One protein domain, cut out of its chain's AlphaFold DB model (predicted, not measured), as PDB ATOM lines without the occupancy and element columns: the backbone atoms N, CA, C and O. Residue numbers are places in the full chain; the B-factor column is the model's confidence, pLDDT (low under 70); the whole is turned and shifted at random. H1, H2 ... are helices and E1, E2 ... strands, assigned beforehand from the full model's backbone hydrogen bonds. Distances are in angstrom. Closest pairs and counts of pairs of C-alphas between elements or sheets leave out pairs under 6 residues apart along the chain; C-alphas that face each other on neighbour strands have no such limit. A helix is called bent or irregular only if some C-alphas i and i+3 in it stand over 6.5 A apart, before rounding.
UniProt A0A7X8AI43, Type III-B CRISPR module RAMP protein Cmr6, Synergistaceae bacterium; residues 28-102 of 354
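What this domain is: This is residues 28 to 102 of the 354 residues of the protein "Type III-B CRISPR module RAMP protein Cmr6" of Synergistaceae bacterium (UniProt A0A7X8AI43). A long two-stranded hairpin, E1 and E2, has the long kinked helix H2 packed on E2, while short H1 packs on residues 91 to 98 of H2. The hairpin's tip, residues 40 to 45, sticks out. The printed part has 75 residues, with elements in the order E1, E2, H1, H2; it is mixed and loose, radius of gyration of the C-alphas 15.1 A, spans 49 by 27 by 20 A.

How they stand to each other: Look first at E1, residues 30 to 38, and E2, residues 47 to 56, antiparallel at 157 degrees; N 33 and O 53, 2.8 A apart, are within hydrogen-bond range. E2 bends by 72 degrees at residue 50. H2, residues 77 to 100, comes closest to E2 at the C-alphas of Lys 86 and Phe 53, 5.7 A. H1, residues 64 to 69, touches H2, closest C-alphas Pro 64 and Asn 95, 5.8 A; this helical hairpin runs opposite ways at a shallow tilt of 34.8 degrees, only just short of steep. Every O i to N i+4 pair is within range in H1, 16 of 20 in H2.

Where its parts are: Find C-alpha 30 at (-6.158, 40.801, -11.814); E1 runs 26.2 A, E2 24.4 A. H2 runs 34.8 A to C-alpha 100 at (-19.025, 55.128, -15.589), irregular, with C-alphas 81 and 84 7.4 A apart.

The domain as a whole: The farthest C-alphas, Lys 43 and Gly 102, are 49.8 A apart. The printed part has no cut; pLDDT is under 70 at residues 28, 39 to 46 and 58 to 60.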
ATOM      1  N   LYS A  28      -7.051  35.282 -10.455       67.94
ATOM      2  CA  LYS A  28      -8.338  35.226 -11.165       67.94
ATOM      3  C   LYS A  28      -8.986  36.597 -11.347       67.94
ATOM      4  O   LYS A  28      -9.839  36.730 -12.217       67.94
ATOM      5  N   VAL A  29      -8.635  37.588 -10.526       75.69
ATOM      6  CA  VAL A  29      -9.265  38.924 -10.480       75.69
ATOM      7  C   VAL A  29      -8.426  39.986 -11.199       75.69
ATOM      8  O   VAL A  29      -8.989  40.906 -11.792       75.69
ATOM      9  N   ILE A  30      -7.097  39.871 -11.178       77.81
ATOM     10  CA  ILE A  30      -6.158  40.801 -11.814       77.81
ATOM     11  C   ILE A  30      -5.271  40.036 -12.794       77.81
ATOM     12  O   ILE A  30      -4.455  39.202 -12.414       77.81
ATOM     13  N   GLU A  31      -5.372  40.394 -14.069       79.31
ATOM     14  CA  GLU A  31      -4.562  39.850 -15.152       79.31
ATOM     15  C   GLU A  31      -3.429  40.817 -15.513       79.31
ATOM     16  O   GLU A  31      -3.646  42.015 -15.715       79.31
ATOM     17  N   LYS A  32      -2.212  40.298 -15.689       79.06
ATOM     18  CA  LYS A  32      -1.098  41.038 -16.298       79.06
ATOM     19  C   LYS A  32      -1.096  40.806 -17.810       79.06
ATOM     20  O   LYS A  32      -1.034  39.664 -18.255       79.06
ATOM     21  N   LYS A  33      -1.134  41.876 -18.610       80.38
ATOM     22  CA  LYS A  33      -1.127  41.812 -20.084       80.38
ATOM     23  C   LYS A  33       0.083  42.533 -20.667       80.38
ATOM     24  O   LYS A  33       0.423  43.629 -20.231       80.38
ATOM     25  N   GLY A  34       0.714  41.923 -21.667       80.88
ATOM     26  CA  GLY A  34       1.770  42.545 -22.470       80.88
ATOM     27  C   GLY A  34       1.215  43.151 -23.761       80.88
ATOM     28  O   GLY A  34       0.301  42.593 -24.367       80.88
ATOM     29  N   LYS A  35       1.781  44.278 -24.193       80.06
ATOM     30  CA  LYS A  35       1.610  44.839 -25.538       80.06
ATOM     31  C   LYS A  35       2.839  44.493 -26.369       80.06
ATOM     32  O   LYS A  35       3.966  44.642 -25.899       80.06
ATOM     33  N   TYR A  36       2.612  44.058 -27.601       81.38
ATOM     34  CA  TYR A  36       3.660  43.576 -28.492       81.38
ATOM     35  C   TYR A  36       3.583  44.280 -29.842       81.38
ATOM     36  O   TYR A  36       2.485  44.532 -30.338       81.38
ATOM     37  N   GLN A  37       4.742  44.558 -30.434       77.56
ATOM     38  CA  GLN A  37       4.872  45.121 -31.775       77.56
ATOM     39  C   GLN A  37       5.638  44.148 -32.676       77.56
ATOM     40  O   GLN A  37       6.546  43.451 -32.227       77.56
ATOM     41  N   GLU A  38       5.249  44.072 -33.948       75.38
ATOM     42  CA  GLU A  38       5.929  43.224 -34.930       75.38
ATOM     43  C   GLU A  38       7.248  43.857 -35.382       75.38
ATOM     44  O   GLU A  38       7.287  45.018 -35.802       75.38
ATOM     45  N   CYS A  39       8.334  43.084 -35.333       66.38
ATOM     46  CA  CYS A  39       9.637  43.533 -35.801       66.38
ATOM     47  C   CYS A  39       9.711  43.426 -37.332       66.38
ATOM     48  O   CYS A  39       9.753  42.328 -37.896       66.38
ATOM     49  N   LYS A  40       9.778  44.561 -38.038       55.25
ATOM     50  CA  LYS A  40      10.036  44.564 -39.487       55.25
ATOM     51  C   LYS A  40      11.489  44.149 -39.751       55.25
ATOM     52  O   LYS A  40      12.403  44.869 -39.368       55.25
ATOM     53  N   GLY A  41      11.699  43.016 -40.429       59.47
ATOM     54  CA  GLY A  41      13.006  42.641 -40.998       59.47
ATOM     55  C   GLY A  41      13.624  41.313 -40.542       59.47
ATOM     56  O   GLY A  41      14.672  40.946 -41.066       59.47
ATOM     57  N   LYS A  42      12.999  40.553 -39.633       51.41
ATOM     58  CA  LYS A  42      13.466  39.205 -39.248       51.41
ATOM     59  C   LYS A  42      12.523  38.124 -39.787       51.41
ATOM     60  O   LYS A  42      11.305  38.227 -39.648       51.41
ATOM     61  N   LYS A  43      13.074  37.086 -40.432       49.12
ATOM     62  CA  LYS A  43      12.300  35.927 -40.916       49.12
ATOM     63  C   LYS A  43      11.687  35.205 -39.710       49.12
ATOM     64  O   LYS A  43      12.435  34.673 -38.901       49.12
ATOM     65  N   GLY A  44      10.356  35.180 -39.608       56.09
ATOM     66  CA  GLY A  44       9.641  34.404 -38.583       56.09
ATOM     67  C   GLY A  44       8.547  35.136 -37.800       56.09
ATOM     68  O   GLY A  44       7.925  34.509 -36.951       56.09
ATOM     69  N   GLY A  45       8.276  36.420 -38.063       59.59
ATOM     70  CA  GLY A  45       7.187  37.132 -37.374       59.59
ATOM     71  C   GLY A  45       7.415  37.299 -35.865       59.59
ATOM     72  O   GLY A  45       6.456  37.298 -35.094       59.59
ATOM     73  N   GLU A  46       8.678  37.410 -35.438       60.78
ATOM     74  CA  GLU A  46       9.030  37.682 -34.042       60.78
ATOM     75  C   GLU A  46       8.367  38.983 -33.559       60.78
ATOM     76  O   GLU A  46       8.397  40.020 -34.234       60.78
ATOM     77  N   LYS A  47       7.747  38.909 -32.377       71.00
ATOM     78  CA  LYS A  47       7.070  40.024 -31.710       71.00
ATOM     79  C   LYS A  47       7.881  40.463 -30.500       71.00
ATOM     80  O   LYS A  47       8.176  39.646 -29.629       71.00
ATOM     81  N   GLU A  48       8.179  41.751 -30.410       74.06
ATOM     82  CA  GLU A  48       8.875  42.347 -29.270       74.06
ATOM     83  C   GLU A  48       7.867  42.971 -28.299       74.06
ATOM     84  O   GLU A  48       6.897  43.611 -28.718       74.06
ATOM     85  N   ARG A  49       8.058  42.759 -26.988       75.44
ATOM     86  CA  ARG A  49       7.189  43.351 -25.959       75.44
ATOM     87  C   ARG A  49       7.565  44.817 -25.770       75.44
ATOM     88  O   ARG A  49       8.639  45.104 -25.258       75.44
ATOM     89  N   ILE A  50       6.655  45.722 -26.117       82.38
ATOM     90  CA  ILE A  50       6.870  47.173 -26.022       82.38
ATOM     91  C   ILE A  50       6.388  47.769 -24.695       82.38
ATOM     92  O   ILE A  50       6.882  48.806 -24.274       82.38
ATOM     93  N   ASP A  51       5.404  47.143 -24.043       80.00
ATOM     94  CA  ASP A  51       4.795  47.654 -22.810       80.00
ATOM     95  C   ASP A  51       4.015  46.538 -22.091       80.00
ATOM     96  O   ASP A  51       3.763  45.466 -22.650       80.00
ATOM     97  N   TRP A  52       3.603  46.778 -20.851       83.19
ATOM     98  CA  TRP A  52       2.739  45.884 -20.086       83.19
ATOM     99  C   TRP A  52       1.852  46.661 -19.101       83.19
ATOM    100  O   TRP A  52       2.139  47.805 -18.745       83.19
ATOM    101  N   PHE A  53       0.742  46.055 -18.676       80.56
ATOM    102  CA  PHE A  53      -0.206  46.659 -17.735       80.56
ATOM    103  C   PHE A  53      -1.010  45.598 -16.971       80.56
ATOM    104  O   PHE A  53      -1.115  44.451 -17.409       80.56
ATOM    105  N   TYR A  54      -1.596  45.992 -15.840       83.88
ATOM    106  CA  TYR A  54      -2.589  45.183 -15.130       83.88
ATOM    107  C   TYR A  54      -4.006  45.524 -15.591       83.88
ATOM    108  O   TYR A  54      -4.309  46.671 -15.924       83.88
ATOM    109  N   LYS A  55      -4.887  44.526 -15.605       81.56
ATOM    110  CA  LYS A  55      -6.297  44.664 -15.967       81.56
ATOM    111  C   LYS A  55      -7.149  43.814 -15.026       81.56
ATOM    112  O   LYS A  55      -6.801  42.667 -14.782       81.56
ATOM    113  N   SER A  56      -8.283  44.332 -14.560       77.19
ATOM    114  CA  SER A  56      -9.306  43.494 -13.921       77.19
ATOM    115  C   SER A  56      -9.856  42.442 -14.898       77.19
ATOM    116  O   SER A  56     -10.090  42.739 -16.080       77.19
ATOM    117  N   SER A  57     -10.039  41.208 -14.429       71.19
ATOM    118  CA  SER A  57     -10.666  40.132 -15.203       71.19
ATOM    119  C   SER A  57     -12.170  40.396 -15.402       71.19
ATOM    120  O   SER A  57     -12.795  41.196 -14.702       71.19
ATOM    121  N   GLN A  58     -12.749  39.825 -16.460       61.66
ATOM    122  CA  GLN A  58     -14.014  40.311 -17.024       61.66
ATOM    123  C   GLN A  58     -15.260  39.903 -16.222       61.66
ATOM    124  O   GLN A  58     -15.594  38.726 -16.184       61.66
ATOM    125  N   GLN A  59     -15.973  40.905 -15.685       58.94
ATOM    126  CA  GLN A  59     -17.437  41.153 -15.786       58.94
ATOM    127  C   GLN A  59     -17.934  42.108 -14.690       58.94
ATOM    128  O   GLN A  59     -19.000  42.705 -14.829       58.94
ATOM    129  N   THR A  60     -17.158  42.302 -13.626       66.06
ATOM    130  CA  THR A  60     -17.561  43.118 -12.477       66.06
ATOM    131  C   THR A  60     -16.576  44.246 -12.240       66.06
ATOM    132  O   THR A  60     -15.373  44.023 -12.134       66.06
ATOM    133  N   ILE A  61     -17.097  45.464 -12.128       75.12
ATOM    134  CA  ILE A  61     -16.324  46.626 -11.698       75.12
ATOM    135  C   ILE A  61     -15.909  46.396 -10.243       75.12
ATOM    136  O   ILE A  61     -16.755  46.145  -9.384       75.12
ATOM    137  N   ILE A  62     -14.611  46.476  -9.965       83.38
ATOM    138  CA  ILE A  62     -14.076  46.243  -8.624       83.38
ATOM    139  C   ILE A  62     -14.004  47.578  -7.885       83.38
ATOM    140  O   ILE A  62     -13.638  48.603  -8.454       83.38
ATOM    141  N   ASN A  63     -14.337  47.566  -6.597       87.06
ATOM    142  CA  ASN A  63     -14.194  48.732  -5.735       87.06
ATOM    143  C   ASN A  63     -12.716  49.206  -5.701       87.06
ATOM    144  O   ASN A  63     -11.847  48.427  -5.290       87.06
ATOM    145  N   PRO A  64     -12.413  50.470  -6.065       88.81
ATOM    146  CA  PRO A  64     -11.042  50.980  -6.066       88.81
ATOM    147  C   PRO A  64     -10.324  50.891  -4.712       88.81
ATOM    148  O   PRO A  64      -9.122  50.652  -4.693       88.81
ATOM    149  N   ALA A  65     -11.028  51.005  -3.580       89.12
ATOM    150  CA  ALA A  65     -10.427  50.830  -2.253       89.12
ATOM    151  C   ALA A  65      -9.978  49.384  -2.001       89.12
ATOM    152  O   ALA A  65      -8.989  49.162  -1.305       89.12
ATOM    153  N   LEU A  66     -10.672  48.397  -2.578       86.06
ATOM    154  CA  LEU A  66     -10.279  46.994  -2.474       86.06
ATOM    155  C   LEU A  66      -9.004  46.736  -3.282       86.06
ATOM    156  O   LEU A  66      -8.068  46.127  -2.767       86.06
ATOM    157  N   ILE A  67      -8.941  47.252  -4.512       84.94
ATOM    158  CA  ILE A  67      -7.735  47.160  -5.345       84.94
ATOM    159  C   ILE A  67      -6.574  47.872  -4.663       84.94
ATOM    160  O   ILE A  67      -5.496  47.300  -4.537       84.94
ATOM    161  N   PHE A  68      -6.828  49.086  -4.170       86.25
ATOM    162  CA  PHE A  68      -5.803  49.911  -3.564       86.25
ATOM    163  C   PHE A  68      -5.272  49.313  -2.249       86.25
ATOM    164  O   PHE A  68      -4.078  49.279  -2.007       86.25
ATOM    165  N   GLY A  69      -6.152  48.822  -1.374       82.81
ATOM    166  CA  GLY A  69      -5.752  48.398  -0.031       82.81
ATOM    167  C   GLY A  69      -5.463  46.905   0.129       82.81
ATOM    168  O   GLY A  69      -4.825  46.520   1.108       82.81
ATOM    169  N   ARG A  70      -5.983  46.046  -0.758       80.69
ATOM    170  CA  ARG A  70      -5.998  44.583  -0.551       80.69
ATOM    171  C   ARG A  70      -5.552  43.773  -1.761       80.69
ATOM    172  O   ARG A  70      -4.943  42.727  -1.558       80.69
ATOM    173  N   LEU A  71      -5.825  44.222  -2.989       78.88
ATOM    174  CA  LEU A  71      -5.457  43.498  -4.214       78.88
ATOM    175  C   LEU A  71      -4.210  44.101  -4.871       78.88
ATOM    176  O   LEU A  71      -4.238  44.516  -6.028       78.88
ATOM    177  N   ILE A  72      -3.116  44.170  -4.112       80.56
ATOM    178  CA  ILE A  72      -1.864  44.794  -4.551       80.56
ATOM    179  C   ILE A  72      -1.024  43.764  -5.325       80.56
ATOM    180  O   ILE A  72      -0.518  42.819  -4.714       80.56
ATOM    181  N   PRO A  73      -0.834  43.916  -6.647       76.31
ATOM    182  CA  PRO A  73      -0.032  42.995  -7.430       76.31
ATOM    183  C   PRO A  73       1.470  43.271  -7.253       76.31
ATOM    184  O   PRO A  73       1.911  44.409  -7.057       76.31
ATOM    185  N   SER A  74       2.272  42.214  -7.376       75.12
ATOM    186  CA  SER A  74       3.731  42.277  -7.282       75.12
ATOM    187  C   SER A  74       4.375  41.665  -8.522       75.12
ATOM    188  O   SER A  74       4.400  40.447  -8.679       75.12
ATOM    189  N   ALA A  75       4.921  42.503  -9.405       73.25
ATOM    190  CA  ALA A  75       5.719  42.038 -10.535       73.25
ATOM    191  C   ALA A  75       7.104  41.545 -10.085       73.25
ATOM    192  O   ALA A  75       7.722  42.101  -9.174       73.25
ATOM    193  N   THR A  76       7.608  40.523 -10.770       72.38
ATOM    194  CA  THR A  76       8.924  39.908 -10.547       72.38
ATOM    195  C   THR A  76       9.872  40.173 -11.725       72.38
ATOM    196  O   THR A  76       9.447  40.612 -12.797       72.38
ATOM    197  N   GLY A  77      11.173  39.924 -11.530       77.38
ATOM    198  CA  GLY A  77      12.196  40.094 -12.571       77.38
ATOM    199  C   GLY A  77      12.394  41.553 -13.002       77.38
ATOM    200  O   GLY A  77      12.323  42.464 -12.176       77.38
ATOM    201  N   GLY A  78      12.626  41.772 -14.302       72.62
ATOM    202  CA  GLY A  78      12.868  43.104 -14.882       72.62
ATOM    203  C   GLY A  78      11.701  44.093 -14.747       72.62
ATOM    204  O   GLY A  78      11.913  45.298 -14.819       72.62
ATOM    205  N   ASP A  79      10.490  43.607 -14.462       75.56
ATOM    206  CA  ASP A  79       9.279  44.435 -14.353       75.56
ATOM    207  C   ASP A  79       9.096  45.059 -12.955       75.56
ATOM    208  O   ASP A  79       8.190  45.870 -12.738       75.56
ATOM    209  N   ARG A  80       9.945  44.692 -11.982       72.44
ATOM    210  CA  ARG A  80       9.823  45.119 -10.578       72.44
ATOM    211  C   ARG A  80       9.873  46.642 -10.417       72.44
ATOM    212  O   ARG A  80       9.092  47.194  -9.646       72.44
ATOM    213  N   ASN A  81      10.744  47.312 -11.171       76.62
ATOM    214  CA  ASN A  81      10.963  48.760 -11.068       76.62
ATOM    215  C   ASN A  81       9.743  49.577 -11.529       76.62
ATOM    216  O   ASN A  81       9.484  50.668 -11.025       76.62
ATOM    217  N   GLU A  82       8.956  49.036 -12.457       81.00
ATOM    218  CA  GLU A  82       7.767  49.702 -12.993       81.00
ATOM    219  C   GLU A  82       6.482  49.310 -12.259       81.00
ATOM    220  O   GLU A  82       5.452  49.966 -12.431       81.00
ATOM    221  N   ASN A  83       6.532  48.273 -11.413       81.38
ATOM    222  CA  ASN A  83       5.354  47.666 -10.798       81.38
ATOM    223  C   ASN A  83       4.438  48.685 -10.118       81.38
ATOM    224  O   ASN A  83       3.229  48.666 -10.336       81.38
ATOM    225  N   LYS A  84       5.020  49.598  -9.326       83.62
ATOM    226  CA  LYS A  84       4.256  50.609  -8.588       83.62
ATOM    227  C   LYS A  84       3.477  51.522  -9.533       83.62
ATOM    228  O   LYS A  84       2.303  51.765  -9.295       83.62
ATOM    229  N   GLN A  85       4.087  51.964 -10.634       88.69
ATOM    230  CA  GLN A  85       3.397  52.782 -11.635       88.69
ATOM    231  C   GLN A  85       2.220  52.027 -12.244       88.69
ATOM    232  O   GLN A  85       1.095  52.505 -12.185       88.69
ATOM    233  N   LYS A  86       2.476  50.823 -12.768       85.88
ATOM    234  CA  LYS A  86       1.461  50.021 -13.465       85.88
ATOM    235  C   LYS A  86       0.292  49.649 -12.562       85.88
ATOM    236  O   LYS A  86      -0.847  49.568 -13.012       85.88
ATOM    237  N   TYR A  87       0.576  49.424 -11.285       87.12
ATOM    238  CA  TYR A  87      -0.436  49.215 -10.266       87.12
ATOM    239  C   TYR A  87      -1.302  50.462 -10.040       87.12
ATOM    240  O   TYR A  87      -2.528  50.361 -10.067       87.12
ATOM    241  N   LEU A  88      -0.693  51.634  -9.845       90.44
ATOM    242  CA  LEU A  88      -1.449  52.872  -9.649       90.44
ATOM    243  C   LEU A  88      -2.266  53.240 -10.895       90.44
ATOM    244  O   LEU A  88      -3.414  53.661 -10.764       90.44
ATOM    245  N   ASP A  89      -1.726  53.002 -12.092       90.94
ATOM    246  CA  ASP A  89      -2.446  53.178 -13.356       90.94
ATOM    247  C   ASP A  89      -3.694  52.283 -13.415       90.94
ATOM    248  O   ASP A  89      -4.765  52.737 -13.813       90.94
ATOM    249  N   MET A  90      -3.601  51.031 -12.949       88.56
ATOM    250  CA  MET A  90      -4.762  50.141 -12.848       88.56
ATOM    251  C   MET A  90      -5.821  50.696 -11.888       88.56
ATOM    252  O   MET A  90      -7.001  50.672 -12.225       88.56
ATOM    253  N   VAL A  91      -5.430  51.224 -10.724       90.25
ATOM    254  CA  VAL A  91      -6.377  51.844  -9.776       90.25
ATOM    255  C   VAL A  91      -7.107  53.024 -10.430       90.25
ATOM    256  O   VAL A  91      -8.321  53.156 -10.280       90.25
ATOM    257  N   ILE A  92      -6.389  53.851 -11.197       92.19
ATOM    258  CA  ILE A  92      -6.965  54.983 -11.938       92.19
ATOM    259  C   ILE A  92      -7.965  54.495 -12.993       92.19
ATOM    260  O   ILE A  92      -9.070  55.031 -13.088       92.19
ATOM    261  N   GLU A  93      -7.606  53.477 -13.776       89.62
ATOM    262  CA  GLU A  93      -8.486  52.911 -14.803       89.62
ATOM    263  C   GLU A  93      -9.747  52.270 -14.205       89.62
ATOM    264  O   GLU A  93     -10.849  52.454 -14.726       89.62
ATOM    265  N   GLU A  94      -9.629  51.574 -13.076       87.44
ATOM    266  CA  GLU A  94     -10.781  51.006 -12.371       87.44
ATOM    267  C   GLU A  94     -11.678  52.087 -11.768       87.44
ATOM    268  O   GLU A  94     -12.900  51.993 -11.877       87.44
ATOM    269  N   ASN A  95     -11.108  53.171 -11.236       89.19
ATOM    270  CA  ASN A  95     -11.881  54.321 -10.767       89.19
ATOM    271  C   ASN A  95     -12.706  54.958 -11.902       89.19
ATOM    272  O   ASN A  95     -13.869  55.307 -11.701       89.19
ATOM    273  N   LYS A  96     -12.156  55.044 -13.123       89.06
ATOM    274  CA  LYS A  96     -12.903  55.524 -14.303       89.06
ATOM    275  C   LYS A  96     -14.077  54.609 -14.653       89.06
ATOM    276  O   LYS A  96     -15.173  55.102 -14.915       89.06
ATOM    277  N   LYS A  97     -13.882  53.286 -14.630       87.62
ATOM    278  CA  LYS A  97     -14.972  52.315 -14.853       87.62
ATOM    279  C   LYS A  97     -16.039  52.421 -13.770       87.62
ATOM    280  O   LYS A  97     -17.228  52.446 -14.072       87.62
ATOM    281  N   TYR A  98     -15.611  52.521 -12.514       83.75
ATOM    282  CA  TYR A  98     -16.497  52.634 -11.364       83.75
ATOM    283  C   TYR A  98     -17.324  53.917 -11.422       83.75
ATOM    284  O   TYR A  98     -18.525  53.878 -11.163       83.75
ATOM    285  N   LYS A  99     -16.748  55.022 -11.899       81.81
ATOM    286  CA  LYS A  99     -17.502  56.231 -12.240       81.81
ATOM    287  C   LYS A  99     -18.542  56.003 -13.333       81.81
ATOM    288  O   LYS A  99     -19.699  56.369 -13.154       81.81
ATOM    289  N   ALA A 100     -18.144  55.387 -14.448       85.56
ATOM    290  CA  ALA A 100     -19.025  55.128 -15.589       85.56
ATOM    291  C   ALA A 100     -20.233  54.238 -15.236       85.56
ATOM    292  O   ALA A 100     -21.230  54.251 -15.948       85.56
ATOM    293  N   SER A 101     -20.171  53.503 -14.121       84.88
ATOM    294  CA  SER A 101     -21.304  52.735 -13.591       84.88
ATOM    295  C   SER A 101     -22.443  53.584 -13.011       84.88
ATOM    296  O   SER A 101     -23.519  53.052 -12.753       84.88
ATOM    297  N   GLY A 102     -22.211  54.876 -12.749       85.75
ATOM    298  CA  GLY A 102     -23.162  55.757 -12.062       85.75
ATOM    299  C   GLY A 102     -23.216  55.570 -10.539       85.75
ATOM    300  O   GLY A 102     -24.023  56.212  -9.867       85.75
TER     301      GLY A 102